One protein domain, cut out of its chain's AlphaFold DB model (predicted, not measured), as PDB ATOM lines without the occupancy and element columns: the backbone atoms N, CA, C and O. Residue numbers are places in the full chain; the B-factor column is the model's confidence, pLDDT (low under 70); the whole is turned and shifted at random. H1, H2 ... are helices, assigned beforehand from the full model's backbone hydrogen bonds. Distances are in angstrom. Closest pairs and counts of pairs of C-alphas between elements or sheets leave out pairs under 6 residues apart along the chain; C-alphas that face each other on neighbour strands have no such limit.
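AT A GLANCE: This is residues 2 to 100 of the 101 residues of an uncharacterized protein of Streptococcus salivarius K12 (UniProt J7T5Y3). Long H6 makes one side of a loose, open frame, and H1 with H2 makes the other. H4, in a hairpin with H5, bridges the sides near one end, and H3 lies beyond. The printed part has 99 residues with six named helices, H1 to H6, and no named strand: all helix, loose, radius of gyration of the C-alphas 17.4 A, spans 55 by 29 by 27 A.

IN THESE COORDINATES: H6, residues 76 to 98, measures 32.8 A, ends at C-alpha 98 (142.269, 122.888, 235.009) and has a kink of 36 degrees near residue 89. H1, residues 2 to 14, begins at C-alpha 2 (156.783, 122.475, 232.897). H2 is residues 16 to 31, H3 37 to 45, H4 54 to 62, H5 66 to 72.

HOW THE PARTS SIT: H4 touches H5 (Ala 57 and Ala 69, closest C-alphas, 4.1 A) and H2 (Arg 56 and Tyr 30, 5.9 A). H4 and H6 only just touch, with 3 pairs of C-alphas within 8 A. H2 and H6 are apart. O i to N i+4 pairs within hydrogen-bond range number 3 of 5 in H3 and 13 of 19 in H6.

THE WHOLE: The printed part has no cut. Residue 2 and residues 94 to 100 have pLDDT under 70.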
ATOM      1  N   LYS A   2     155.637 122.715 233.814       61.31
ATOM      2  CA  LYS A   2     156.783 122.475 232.897       61.31
ATOM      3  C   LYS A   2     156.528 122.937 231.450       61.31
ATOM      4  O   LYS A   2     157.370 123.623 230.892       61.31
ATOM      5  N   ASN A   3     155.339 122.662 230.901       77.38
ATOM      6  CA  ASN A   3     154.962 123.050 229.531       77.38
ATOM      7  C   ASN A   3     154.753 124.560 229.318       77.38
ATOM      8  O   ASN A   3     154.881 125.032 228.193       77.38
ATOM      9  N   TYR A   4     154.414 125.320 230.364       82.25
ATOM     10  CA  TYR A   4     154.254 126.774 230.256       82.25
ATOM     11  C   TYR A   4     155.620 127.444 230.116       82.25
ATOM     12  O   TYR A   4     155.859 128.157 229.146       82.25
ATOM     13  N   PHE A   5     156.540 127.143 231.038       81.25
ATOM     14  CA  PHE A   5     157.876 127.733 231.028       81.25
ATOM     15  C   PHE A   5     158.696 127.303 229.811       81.25
ATOM     16  O   PHE A   5     159.403 128.134 229.254       81.25
ATOM     17  N   THR A   6     158.571 126.060 229.331       85.81
ATOM     18  CA  THR A   6     159.257 125.639 228.095       85.81
ATOM     19  C   THR A   6     158.728 126.360 226.858       85.81
ATOM     20  O   THR A   6     159.522 126.779 226.018       85.81
ATOM     21  N   ARG A   7     157.409 126.569 226.747       85.75
ATOM     22  CA  ARG A   7     156.817 127.363 225.656       85.75
ATOM     23  C   ARG A   7     157.220 128.833 225.735       85.75
ATOM     24  O   ARG A   7     157.583 129.413 224.715       85.75
ATOM     25  N   LEU A   8     157.191 129.411 226.934       85.06
ATOM     26  CA  LEU A   8     157.618 130.787 227.179       85.06
ATOM     27  C   LEU A   8     159.100 130.976 226.824       85.06
ATOM     28  O   LEU A   8     159.464 131.920 226.130       85.06
ATOM     29  N   TRP A   9     159.947 130.026 227.222       86.00
ATOM     30  CA  TRP A   9     161.366 130.021 226.888       86.00
ATOM     31  C   TRP A   9     161.608 129.925 225.380       86.00
ATOM     32  O   TRP A   9     162.350 130.735 224.829       86.00
ATOM     33  N   ALA A  10     160.944 128.992 224.693       90.19
ATOM     34  CA  ALA A  10     161.057 128.842 223.242       90.19
ATOM     35  C   ALA A  10     160.610 130.110 222.492       90.19
ATOM     36  O   ALA A  10     161.251 130.519 221.523       90.19
ATOM     37  N   TYR A  11     159.545 130.764 222.968       90.19
ATOM     38  CA  TYR A  11     159.098 132.052 222.442       90.19
ATOM     39  C   TYR A  11     160.186 133.122 222.591       90.19
ATOM     40  O   TYR A  11     160.570 133.746 221.601       90.19
ATOM     41  N   HIS A  12     160.744 133.298 223.791       89.31
ATOM     42  CA  HIS A  12     161.761 134.325 224.017       89.31
ATOM     43  C   HIS A  12     163.081 134.043 223.288       89.31
ATOM     44  O   HIS A  12     163.705 134.978 222.790       89.31
ATOM     45  N   GLN A  13     163.476 132.774 223.151       91.00
ATOM     46  CA  GLN A  13     164.641 132.368 222.355       91.00
ATOM     47  C   GLN A  13     164.494 132.790 220.888       91.00
ATOM     48  O   GLN A  13     165.409 133.382 220.316       91.00
ATOM     49  N   ARG A  14     163.314 132.568 220.290       93.00
ATOM     50  CA  ARG A  14     163.039 132.950 218.896       93.00
ATOM     51  C   ARG A  14     163.196 134.455 218.649       93.00
ATOM     52  O   ARG A  14     163.655 134.849 217.581       93.00
ATOM     53  N   PHE A  15     162.823 135.289 219.620       92.75
ATOM     54  CA  PHE A  15     162.834 136.751 219.494       92.75
ATOM     55  C   PHE A  15     164.030 137.435 220.171       92.75
ATOM     56  O   PHE A  15     164.082 138.662 220.224       92.75
ATOM     57  N   PHE A  16     165.030 136.672 220.620       91.94
ATOM     58  CA  PHE A  16     166.176 137.191 221.371       91.94
ATOM     59  C   PHE A  16     166.890 138.362 220.676       91.94
ATOM     60  O   PHE A  16     167.185 139.375 221.305       91.94
ATOM     61  N   ARG A  17     167.108 138.268 219.355       93.25
ATOM     62  CA  ARG A  17     167.745 139.340 218.568       93.25
ATOM     63  C   ARG A  17     166.947 140.646 218.597       93.25
ATOM     64  O   ARG A  17     167.542 141.716 218.668       93.25
ATOM     65  N   LEU A  18     165.615 140.565 218.563       93.38
ATOM     66  CA  LEU A  18     164.760 141.749 218.661       93.38
ATOM     67  C   LEU A  18     164.841 142.361 220.057       93.38
ATOM     68  O   LEU A  18     164.942 143.577 220.166       93.38
ATOM     69  N   TYR A  19     164.855 141.542 221.112       91.25
ATOM     70  CA  TYR A  19     165.043 142.053 222.469       91.25
ATOM     71  C   TYR A  19     166.376 142.773 222.619       91.25
ATOM     72  O   TYR A  19     166.394 143.869 223.162       91.25
ATOM     73  N   LEU A  20     167.459 142.221 222.064       92.62
ATOM     74  CA  LEU A  20     168.765 142.871 222.087       92.62
ATOM     75  C   LEU A  20     168.727 144.246 221.401       92.62
ATOM     76  O   LEU A  20     169.183 145.230 221.979       92.62
ATOM     77  N   LEU A  21     168.139 144.335 220.204       94.50
ATOM     78  CA  LEU A  21     167.993 145.604 219.483       94.50
ATOM     79  C   LEU A  21     167.155 146.620 220.270       94.50
ATOM     80  O   LEU A  21     167.536 147.785 220.378       94.50
ATOM     81  N   VAL A  22     166.042 146.177 220.858       90.81
ATOM     82  CA  VAL A  22     165.189 147.023 221.701       90.81
ATOM     83  C   VAL A  22     165.949 147.496 222.939       90.81
ATOM     84  O   VAL A  22     165.876 148.676 223.269       90.81
ATOM     85  N   SER A  23     166.717 146.628 223.598       88.19
ATOM     86  CA  SER A  23     167.541 146.994 224.753       88.19
ATOM     87  C   SER A  23     168.592 148.041 224.393       88.19
ATOM     88  O   SER A  23     168.734 149.017 225.126       88.19
ATOM     89  N   VAL A  24     169.276 147.897 223.253       91.81
ATOM     90  CA  VAL A  24     170.236 148.899 222.760       91.81
ATOM     91  C   VAL A  24     169.543 150.237 222.503       91.81
ATOM     92  O   VAL A  24     170.024 151.272 222.960       91.81
ATOM     93  N   ALA A  25     168.386 150.230 221.836       89.25
ATOM     94  CA  ALA A  25     167.623 151.449 221.574       89.25
ATOM     95  C   ALA A  25     167.166 152.131 222.876       89.25
ATOM     96  O   ALA A  25     167.350 153.335 223.049       89.25
ATOM     97  N   VAL A  26     166.624 151.359 223.821       87.38
ATOM     98  CA  VAL A  26     166.197 151.840 225.143       87.38
ATOM     99  C   VAL A  26     167.367 152.439 225.919       87.38
ATOM    100  O   VAL A  26     167.232 153.519 226.497       87.38
ATOM    101  N   TYR A  27     168.522 151.776 225.909       86.50
ATOM    102  CA  TYR A  27     169.713 152.268 226.589       86.50
ATOM    103  C   TYR A  27     170.267 153.538 225.928       86.50
ATOM    104  O   TYR A  27     170.637 154.482 226.622       86.50
ATOM    105  N   GLY A  28     170.230 153.624 224.596       87.25
ATOM    106  CA  GLY A  28     170.558 154.849 223.863       87.25
ATOM    107  C   GLY A  28     169.648 156.023 224.242       87.25
ATOM    108  O   GLY A  28     170.133 157.111 224.543       87.25
ATOM    109  N   VAL A  29     168.331 155.793 224.318       83.81
ATOM    110  CA  VAL A  29     167.345 156.790 224.786       83.81
ATOM    111  C   VAL A  29     167.629 157.233 226.222       83.81
ATOM    112  O   VAL A  29     167.496 158.418 226.537       83.81
ATOM    113  N   TYR A  30     168.031 156.297 227.085       83.81
ATOM    114  CA  TYR A  30     168.432 156.584 228.459       83.81
ATOM    115  C   TYR A  30     169.672 157.487 228.518       83.81
ATOM    116  O   TYR A  30     169.612 158.536 229.157       83.81
ATOM    117  N   LEU A  31     170.755 157.137 227.814       85.62
ATOM    118  CA  LEU A  31     172.003 157.914 227.802       85.62
ATOM    119  C   LEU A  31     171.798 159.329 227.254       85.62
ATOM    120  O   LEU A  31     172.234 160.308 227.857       85.62
ATOM    121  N   LEU A  32     171.080 159.446 226.136       86.06
ATOM    122  CA  LEU A  32     170.843 160.723 225.462       86.06
ATOM    123  C   LEU A  32     169.736 161.564 226.112       86.06
ATOM    124  O   LEU A  32     169.410 162.634 225.609       86.06
ATOM    125  N   HIS A  33     169.134 161.090 227.210       81.69
ATOM    126  CA  HIS A  33     168.045 161.774 227.911       81.69
ATOM    127  C   HIS A  33     166.910 162.214 226.971       81.69
ATOM    128  O   HIS A  33     166.253 163.237 227.192       81.69
ATOM    129  N   LEU A  34     166.630 161.397 225.953       82.00
ATOM    130  CA  LEU A  34     165.634 161.704 224.936       82.00
ATOM    131  C   LEU A  34     164.221 161.746 225.560       82.00
ATOM    132  O   LEU A  34     163.898 160.920 226.429       82.00
ATOM    133  N   PRO A  35     163.379 162.723 225.174       79.69
ATOM    134  CA  PRO A  35     161.977 162.768 225.571       79.69
ATOM    135  C   PRO A  35     161.188 161.655 224.871       79.69
ATOM    136  O   PRO A  35     161.479 161.282 223.736       79.69
ATOM    137  N   THR A  36     160.159 161.124 225.533       80.44
ATOM    138  CA  THR A  36     159.256 160.165 224.883       80.44
ATOM    139  C   THR A  36     158.413 160.874 223.817       80.44
ATOM    140  O   THR A  36     158.081 162.050 224.001       80.44
ATOM    141  N   PRO A  37     157.991 160.189 222.740       81.25
ATOM    142  CA  PRO A  37     157.151 160.793 221.702       81.25
ATOM    143  C   PRO A  37     155.888 161.449 222.273       81.25
ATOM    144  O   PRO A  37     155.542 162.571 221.917       81.25
ATOM    145  N   LEU A  38     155.256 160.796 223.252       82.69
ATOM    146  CA  LEU A  38     154.098 161.347 223.949       82.69
ATOM    147  C   LEU A  38     154.444 162.626 224.724       82.69
ATOM    148  O   LEU A  38     153.681 163.585 224.698       82.69
ATOM    149  N   SER A  39     155.606 162.676 225.385       81.31
ATOM    150  CA  SER A  39     156.037 163.893 226.079       81.31
ATOM    151  C   SER A  39     156.303 165.055 225.123       81.31
ATOM    152  O   SER A  39     156.033 166.191 225.493       81.31
ATOM    153  N   LEU A  40     156.760 164.794 223.892       84.69
ATOM    154  CA  LEU A  40     156.928 165.832 222.869       84.69
ATOM    155  C   LEU A  40     155.584 166.442 222.459       84.69
ATOM    156  O   LEU A  40     155.483 167.659 222.351       84.69
ATOM    157  N   ILE A  41     154.556 165.605 222.295       85.81
ATOM    158  CA  ILE A  41     153.199 166.040 221.931       85.81
ATOM    159  C   ILE A  41     152.525 166.795 223.081       85.81
ATOM    160  O   ILE A  41     151.803 167.754 222.839       85.81
ATOM    161  N   LEU A  42     152.752 166.376 224.328       85.38
ATOM    162  CA  LEU A  42     152.117 166.976 225.507       85.38
ATOM    163  C   LEU A  42     152.821 168.246 226.007       85.38
ATOM    164  O   LEU A  42     152.206 169.054 226.704       85.38
ATOM    165  N   ARG A  43     154.090 168.453 225.634       83.50
ATOM    166  CA  ARG A  43     154.899 169.604 226.066       83.50
ATOM    167  C   ARG A  43     154.258 170.970 225.766       83.50
ATOM    168  O   ARG A  43     154.282 171.798 226.673       83.50
ATOM    169  N   PRO A  44     153.659 171.227 224.584       87.94
ATOM    170  CA  PRO A  44     152.957 172.482 224.297       87.94
ATOM    171  C   PRO A  44     151.756 172.741 225.214       87.94
ATOM    172  O   PRO A  44     151.390 173.890 225.428       87.94
ATOM    173  N   PHE A  45     151.164 171.690 225.784       87.56
ATOM    174  CA  PHE A  45     150.014 171.785 226.684       87.56
ATOM    175  C   PHE A  45     150.421 171.913 228.161       87.56
ATOM    176  O   PHE A  45     149.559 171.933 229.033       87.56
ATOM    177  N   GLY A  46     151.725 171.938 228.472       83.06
ATOM    178  CA  GLY A  46     152.226 171.918 229.853       83.06
ATOM    179  C   GLY A  46     151.935 170.609 230.599       83.06
ATOM    180  O   GLY A  46     152.184 170.508 231.801       83.06
ATOM    181  N   LEU A  47     151.423 169.593 229.900       82.56
ATOM    182  CA  LEU A  47     151.037 168.315 230.479       82.56
ATOM    183  C   LEU A  47     152.232 167.360 230.490       82.56
ATOM    184  O   LEU A  47     152.970 167.226 229.512       82.56
ATOM    185  N   LYS A  48     152.405 166.643 231.599       80.12
ATOM    186  CA  LYS A  48     153.344 165.521 231.692       80.12
ATOM    187  C   LYS A  48     152.557 164.221 231.604       80.12
ATOM    188  O   LYS A  48     151.654 163.979 232.401       80.12
ATOM    189  N   GLY A  49     152.901 163.378 230.633       80.19
ATOM    190  CA  GLY A  49     152.331 162.036 230.542       80.19
ATOM    191  C   GLY A  49     152.712 161.213 231.772       80.19
ATOM    192  O   GLY A  49     153.850 161.278 232.226       80.19
ATOM    193  N   TRP A  50     151.785 160.414 232.295       83.62
ATOM    194  CA  TRP A  50     152.021 159.616 233.507       83.62
ATOM    195  C   TRP A  50     153.135 158.577 233.324       83.62
ATOM    196  O   TRP A  50     153.834 158.228 234.268       83.62
ATOM    197  N   SER A  51     153.349 158.123 232.089       83.12
ATOM    198  CA  SER A  51     154.439 157.222 231.708       83.12
ATOM    199  C   SER A  51     155.768 157.935 231.420       83.12
ATOM    200  O   SER A  51     156.757 157.282 231.077       83.12
ATOM    201  N   ALA A  52     155.831 159.267 231.525       85.06
ATOM    202  CA  ALA A  52     157.072 160.001 231.305       85.06
ATOM    203  C   ALA A  52     158.130 159.565 232.330       85.06
ATOM    204  O   ALA A  52     157.849 159.433 233.517       85.06
ATOM    205  N   GLY A  53     159.349 159.296 231.861       87.31
ATOM    206  CA  GLY A  53     160.443 158.841 232.725       87.31
ATOM    207  C   GLY A  53     160.394 157.361 233.112       87.31
ATOM    208  O   GLY A  53     161.380 156.869 233.653       87.31
ATOM    209  N   LEU A  54     159.334 156.620 232.766       89.81
ATOM    210  CA  LEU A  54     159.170 155.226 233.185       89.81
ATOM    211  C   LEU A  54     160.286 154.318 232.643       89.81
ATOM    212  O   LEU A  54     160.834 153.516 233.384       89.81
ATOM    213  N   THR A  55     160.733 154.532 231.403       89.56
ATOM    214  CA  THR A  55     161.904 153.838 230.838       89.56
ATOM    215  C   THR A  55     163.187 154.098 231.633       89.56
ATOM    216  O   THR A  55     163.980 153.183 231.833       89.56
ATOM    217  N   ARG A  56     163.406 155.331 232.112       89.88
ATOM    218  CA  ARG A  56     164.600 155.671 232.905       89.88
ATOM    219  C   ARG A  56     164.510 155.086 234.305       89.88
ATOM    220  O   ARG A  56     165.501 154.550 234.787       89.88
ATOM    221  N   ALA A  57     163.322 155.132 234.904       92.38
ATOM    222  CA  ALA A  57     163.041 154.470 236.169       92.38
ATOM    223  C   ALA A  57     163.319 152.959 236.072       92.38
ATOM    224  O   ALA A  57     164.010 152.418 236.927       92.38
ATOM    225  N   SER A  58     162.906 152.298 234.981       91.44
ATOM    226  CA  SER A  58     163.237 150.890 234.722       91.44
ATOM    227  C   SER A  58     164.745 150.643 234.660       91.44
ATOM    228  O   SER A  58     165.235 149.712 235.288       91.44
ATOM    229  N   VAL A  59     165.500 151.465 233.920       91.62
ATOM    230  CA  VAL A  59     166.965 151.313 233.821       91.62
ATOM    231  C   VAL A  59     167.639 151.526 235.180       91.62
ATOM    232  O   VAL A  59     168.544 150.777 235.532       91.62
ATOM    233  N   ARG A  60     167.181 152.498 235.979       92.50
ATOM    234  CA  ARG A  60     167.688 152.729 237.342       92.50
ATOM    235  C   ARG A  60     167.396 151.559 238.277       92.50
ATOM    236  O   ARG A  60     168.309 151.118 238.967       92.50
ATOM    237  N   LEU A  61     166.195 150.977 238.209       94.00
ATOM    238  CA  LEU A  61     165.888 149.743 238.936       94.00
ATOM    239  C   LEU A  61     166.807 148.586 238.536       94.00
ATOM    240  O   LEU A  61     167.253 147.842 239.403       94.00
ATOM    241  N   LEU A  62     167.114 148.435 237.243       90.62
ATOM    242  CA  LEU A  62     168.046 147.402 236.773       90.62
ATOM    243  C   LEU A  62     169.473 147.618 237.298       90.62
ATOM    244  O   LEU A  62     170.196 146.648 237.501       90.62
ATOM    245  N   HIS A  63     169.863 148.866 237.565       93.31
ATOM    246  CA  HIS A  63     171.114 149.209 238.247       93.31
ATOM    247  C   HIS A  63     171.025 149.136 239.781       93.31
ATOM    248  O   HIS A  63     171.969 149.546 240.452       93.31
ATOM    249  N   LEU A  64     169.919 148.626 240.340       94.69
ATOM    250  CA  LEU A  64     169.655 148.563 241.785       94.69
ATOM    251  C   LEU A  64     169.603 149.943 242.469       94.69
ATOM    252  O   LEU A  64     169.696 150.042 243.692       94.69
ATOM    253  N   ASP A  65     169.413 151.011 241.691       95.38
ATOM    254  CA  ASP A  65     169.225 152.371 242.186       95.38
ATOM    255  C   ASP A  65     167.735 152.627 242.434       95.38
ATOM    256  O   ASP A  65     167.002 153.144 241.582       95.38
ATOM    257  N   TRP A  66     167.278 152.203 243.612       93.31
ATOM    258  CA  TRP A  66     165.886 152.327 244.032       93.31
ATOM    259  C   TRP A  66     165.469 153.797 244.156       93.31
ATOM    260  O   TRP A  66     164.477 154.205 243.562       93.31
ATOM    261  N   GLN A  67     166.246 154.620 244.861       94.75
ATOM    262  CA  GLN A  67     165.891 156.028 245.051       94.75
ATOM    263  C   GLN A  67     165.821 156.766 243.709       94.75
ATOM    264  O   GLN A  67     164.823 157.423 243.422       94.75
ATOM    265  N   GLY A  68     166.813 156.569 242.835       93.06
ATOM    266  CA  GLY A  68     166.804 157.174 241.510       93.06
ATOM    267  C   GLY A  68     165.609 156.729 240.664       93.06
ATOM    268  O   GLY A  68     165.044 157.532 239.922       93.06
ATOM    269  N   ALA A  69     165.173 155.472 240.775       94.00
ATOM    270  CA  ALA A  69     163.977 155.004 240.080       94.00
ATOM    271  C   ALA A  69     162.689 155.673 240.588       94.00
ATOM    272  O   ALA A  69     161.846 156.062 239.774       94.00
ATOM    273  N   TRP A  70     162.557 155.830 241.907       93.31
ATOM    274  CA  TRP A  70     161.445 156.546 242.532       93.31
ATOM    275  C   TRP A  70     161.388 158.005 242.083       93.31
ATOM    276  O   TRP A  70     160.332 158.474 241.660       93.31
ATOM    277  N   ASP A  71     162.531 158.689 242.089       93.12
ATOM    278  CA  ASP A  71     162.628 160.099 241.707       93.12
ATOM    279  C   ASP A  71     162.248 160.324 240.231       93.12
ATOM    280  O   ASP A  71     161.682 161.361 239.879       93.12
ATOM    281  N   TYR A  72     162.513 159.344 239.354       90.25
ATOM    282  CA  TYR A  72     162.104 159.410 237.949       90.25
ATOM    283  C   TYR A  72     160.619 159.117 237.732       90.25
ATOM    284  O   TYR A  72     159.953 159.876 237.021       90.25
ATOM    285  N   ASN A  73     160.114 157.988 238.237       92.50
ATOM    286  CA  ASN A  73     158.701 157.638 238.114       92.50
ATOM    287  C   ASN A  73     158.288 156.568 239.147       92.50
ATOM    288  O   ASN A  73     158.548 155.382 238.922       92.50
ATOM    289  N   PRO A  74     157.550 156.935 240.210       93.12
ATOM    290  CA  PRO A  74     157.092 156.000 241.240       93.12
ATOM    291  C   PRO A  74     156.194 154.866 240.726       93.12
ATOM    292  O   PRO A  74     156.126 153.808 241.350       93.12
ATOM    293  N   LEU A  75     155.527 155.036 239.574       93.69
ATOM    294  CA  LEU A  75     154.677 153.991 238.984       93.69
ATOM    295  C   LEU A  75     155.471 152.750 238.569       93.69
ATOM    296  O   LEU A  75     154.873 151.697 238.335       93.69
ATOM    297  N   ILE A  76     156.802 152.840 238.498       94.19
ATOM    298  CA  ILE A  76     157.635 151.692 238.161       94.19
ATOM    299  C   ILE A  76     157.475 150.546 239.168       94.19
ATOM    300  O   ILE A  76     157.452 149.385 238.773       94.19
ATOM    301  N   TYR A  77     157.289 150.851 240.452       94.19
ATOM    302  CA  TYR A  77     157.176 149.846 241.507       94.19
ATOM    303  C   TYR A  77     155.916 148.985 241.395       94.19
ATOM    304  O   TYR A  77     156.053 147.766 241.265       94.19
ATOM    305  N   PRO A  78     154.692 149.556 241.395       94.94
ATOM    306  CA  PRO A  78     153.489 148.751 241.222       94.94
ATOM    307  C   PRO A  78     153.483 148.024 239.873       94.94
ATOM    308  O   PRO A  78     153.005 146.895 239.799       94.94
ATOM    309  N   LEU A  79     154.070 148.615 238.825       93.38
ATOM    310  CA  LEU A  79     154.205 147.957 237.528       93.38
ATOM    311  C   LEU A  79     155.105 146.716 237.602       93.38
ATOM    312  O   LEU A  79     154.725 145.657 237.110       93.38
ATOM    313  N   VAL A  80     156.277 146.821 238.230       93.81
ATOM    314  CA  VAL A  80     157.191 145.685 238.413       93.81
ATOM    315  C   VAL A  80     156.530 144.599 239.258       93.81
ATOM    316  O   VAL A  80     156.565 143.433 238.872       93.81
ATOM    317  N   VAL A  81     155.857 144.962 240.354       94.56
ATOM    318  CA  VAL A  81     155.103 144.007 241.184       94.56
ATOM    319  C   VAL A  81     154.034 143.290 240.360       94.56
ATOM    320  O   VAL A  81     153.912 142.067 240.444       94.56
ATOM    321  N   TYR A  82     153.290 144.023 239.531       93.44
ATOM    322  CA  TYR A  82     152.279 143.452 238.645       93.44
ATOM    323  C   TYR A  82     152.889 142.471 237.637       93.44
ATOM    324  O   TYR A  82     152.397 141.350 237.506       93.44
ATOM    325  N   ILE A  83     153.988 142.847 236.976       91.62
ATOM    326  CA  ILE A  83     154.699 141.989 236.017       91.62
ATOM    327  C   ILE A  83     155.191 140.713 236.708       91.62
ATOM    328  O   ILE A  83     154.922 139.614 236.224       91.62
ATOM    329  N   LEU A  84     155.857 140.827 237.859       91.25
ATOM    330  CA  LEU A  84     156.351 139.665 238.608       91.25
ATOM    331  C   LEU A  84     155.199 138.752 239.046       91.25
ATOM    332  O   LEU A  84     155.268 137.534 238.888       91.25
ATOM    333  N   THR A  85     154.101 139.332 239.526       90.56
ATOM    334  CA  THR A  85     152.900 138.576 239.901       90.56
ATOM    335  C   THR A  85     152.309 137.842 238.700       90.56
ATOM    336  O   THR A  85     151.970 136.662 238.792       90.56
ATOM    337  N   TYR A  86     152.224 138.505 237.549       86.81
ATOM    338  CA  TYR A  86     151.694 137.912 236.329       86.81
ATOM    339  C   TYR A  86     152.563 136.757 235.814       86.81
ATOM    340  O   TYR A  86     152.033 135.709 235.456       86.81
ATOM    341  N   PHE A  87     153.887 136.916 235.807       85.12
ATOM    342  CA  PHE A  87     154.799 135.891 235.294       85.12
ATOM    343  C   PHE A  87     154.989 134.708 236.248       85.12
ATOM    344  O   PHE A  87     155.107 133.575 235.786       85.12
ATOM    345  N   PHE A  88     155.022 134.948 237.561       85.38
ATOM    346  CA  PHE A  88     155.381 133.912 238.534       85.38
ATOM    347  C   PHE A  88     154.189 133.376 239.322       85.38
ATOM    348  O   PHE A  88     154.084 132.166 239.511       85.38
ATOM    349  N   LEU A  89     153.275 134.239 239.770       84.06
ATOM    350  CA  LEU A  89     152.177 133.832 240.652       84.06
ATOM    351  C   LEU A  89     150.959 133.344 239.862       84.06
ATOM    352  O   LEU A  89     150.402 132.293 240.177       84.06
ATOM    353  N   PHE A  90     150.560 134.052 238.804       81.25
ATOM    354  CA  PHE A  90     149.360 133.702 238.037       81.25
ATOM    355  C   PHE A  90     149.385 132.277 237.439       81.25
ATOM    356  O   PHE A  90     148.376 131.573 237.568       81.25
ATOM    357  N   PRO A  91     150.503 131.774 236.870       79.00
ATOM    358  CA  PRO A  91     150.561 130.411 236.344       79.00
ATOM    359  C   PRO A  91     150.355 129.338 237.420       79.00
ATOM    360  O   PRO A  91     149.764 128.302 237.130       79.00
ATOM    361  N   ILE A  92     150.775 129.591 238.666       77.06
ATOM    362  CA  ILE A  92     150.606 128.656 239.794       77.06
ATOM    363  C   ILE A  92     149.121 128.489 240.144       77.06
ATOM    364  O   ILE A  92     148.665 127.380 240.429       77.06
ATOM    365  N   PHE A  93     148.351 129.580 240.120       71.31
ATOM    366  CA  PHE A  93     146.918 129.550 240.431       71.31
ATOM    367  C   PHE A  93     146.059 129.076 239.254       71.31
ATOM    368  O   PHE A  93     145.030 128.436 239.467       71.31
ATOM    369  N   SER A  94     146.475 129.370 238.021       65.00
ATOM    370  CA  SER A  94     145.734 128.998 236.813       65.00
ATOM    371  C   SER A  94     145.769 127.485 236.547       65.00
ATOM    372  O   SER A  94     144.729 126.892 236.258       65.00
ATOM    373  N   ASP A  95     146.915 126.826 236.766       58.59
ATOM    374  CA  ASP A  95     147.071 125.369 236.575       58.59
ATOM    375  C   ASP A  95     146.141 124.557 237.503       58.59
ATOM    376  O   ASP A  95     145.572 123.537 237.118       58.59
ATOM    377  N   LYS A  96     145.891 125.054 238.726       55.00
ATOM    378  CA  LYS A  96     145.013 124.384 239.705       55.00
ATOM    379  C   LYS A  96     143.537 124.356 239.297       55.00
ATOM    380  O   LYS A  96     142.804 123.494 239.778       55.00
ATOM    381  N   LYS A  97     143.081 125.274 238.436       52.53
ATOM    382  CA  LYS A  97     141.683 125.303 237.967       52.53
ATOM    383  C   LYS A  97     141.403 124.299 236.846       52.53
ATOM    384  O   LYS A  97     140.248 123.931 236.673       52.53
ATOM    385  N   ILE A  98     142.425 123.843 236.120       51.31
ATOM    386  CA  ILE A  98     142.269 122.888 235.009       51.31
ATOM    387  C   ILE A  98     142.148 121.445 235.529       51.31
ATOM    388  O   ILE A  98     141.460 120.641 234.921       51.31
ATOM    389  N   ILE A  99     142.735 121.132 236.689       51.06
ATOM    390  CA  ILE A  99     142.744 119.774 237.274       51.06
ATOM    391  C   ILE A  99     141.443 119.452 238.050       51.06
ATOM    392  O   ILE A  99     141.218 118.314 238.448       51.06
ATOM    393  N   ARG A 100     140.569 120.442 238.286       49.62
ATOM    394  CA  ARG A 100     139.288 120.279 239.012       49.62
ATOM    395  C   ARG A 100     138.042 120.212 238.112       49.62
ATOM    396  O   ARG A 100     136.934 120.266 238.641       49.62
TER     397      ARG A 100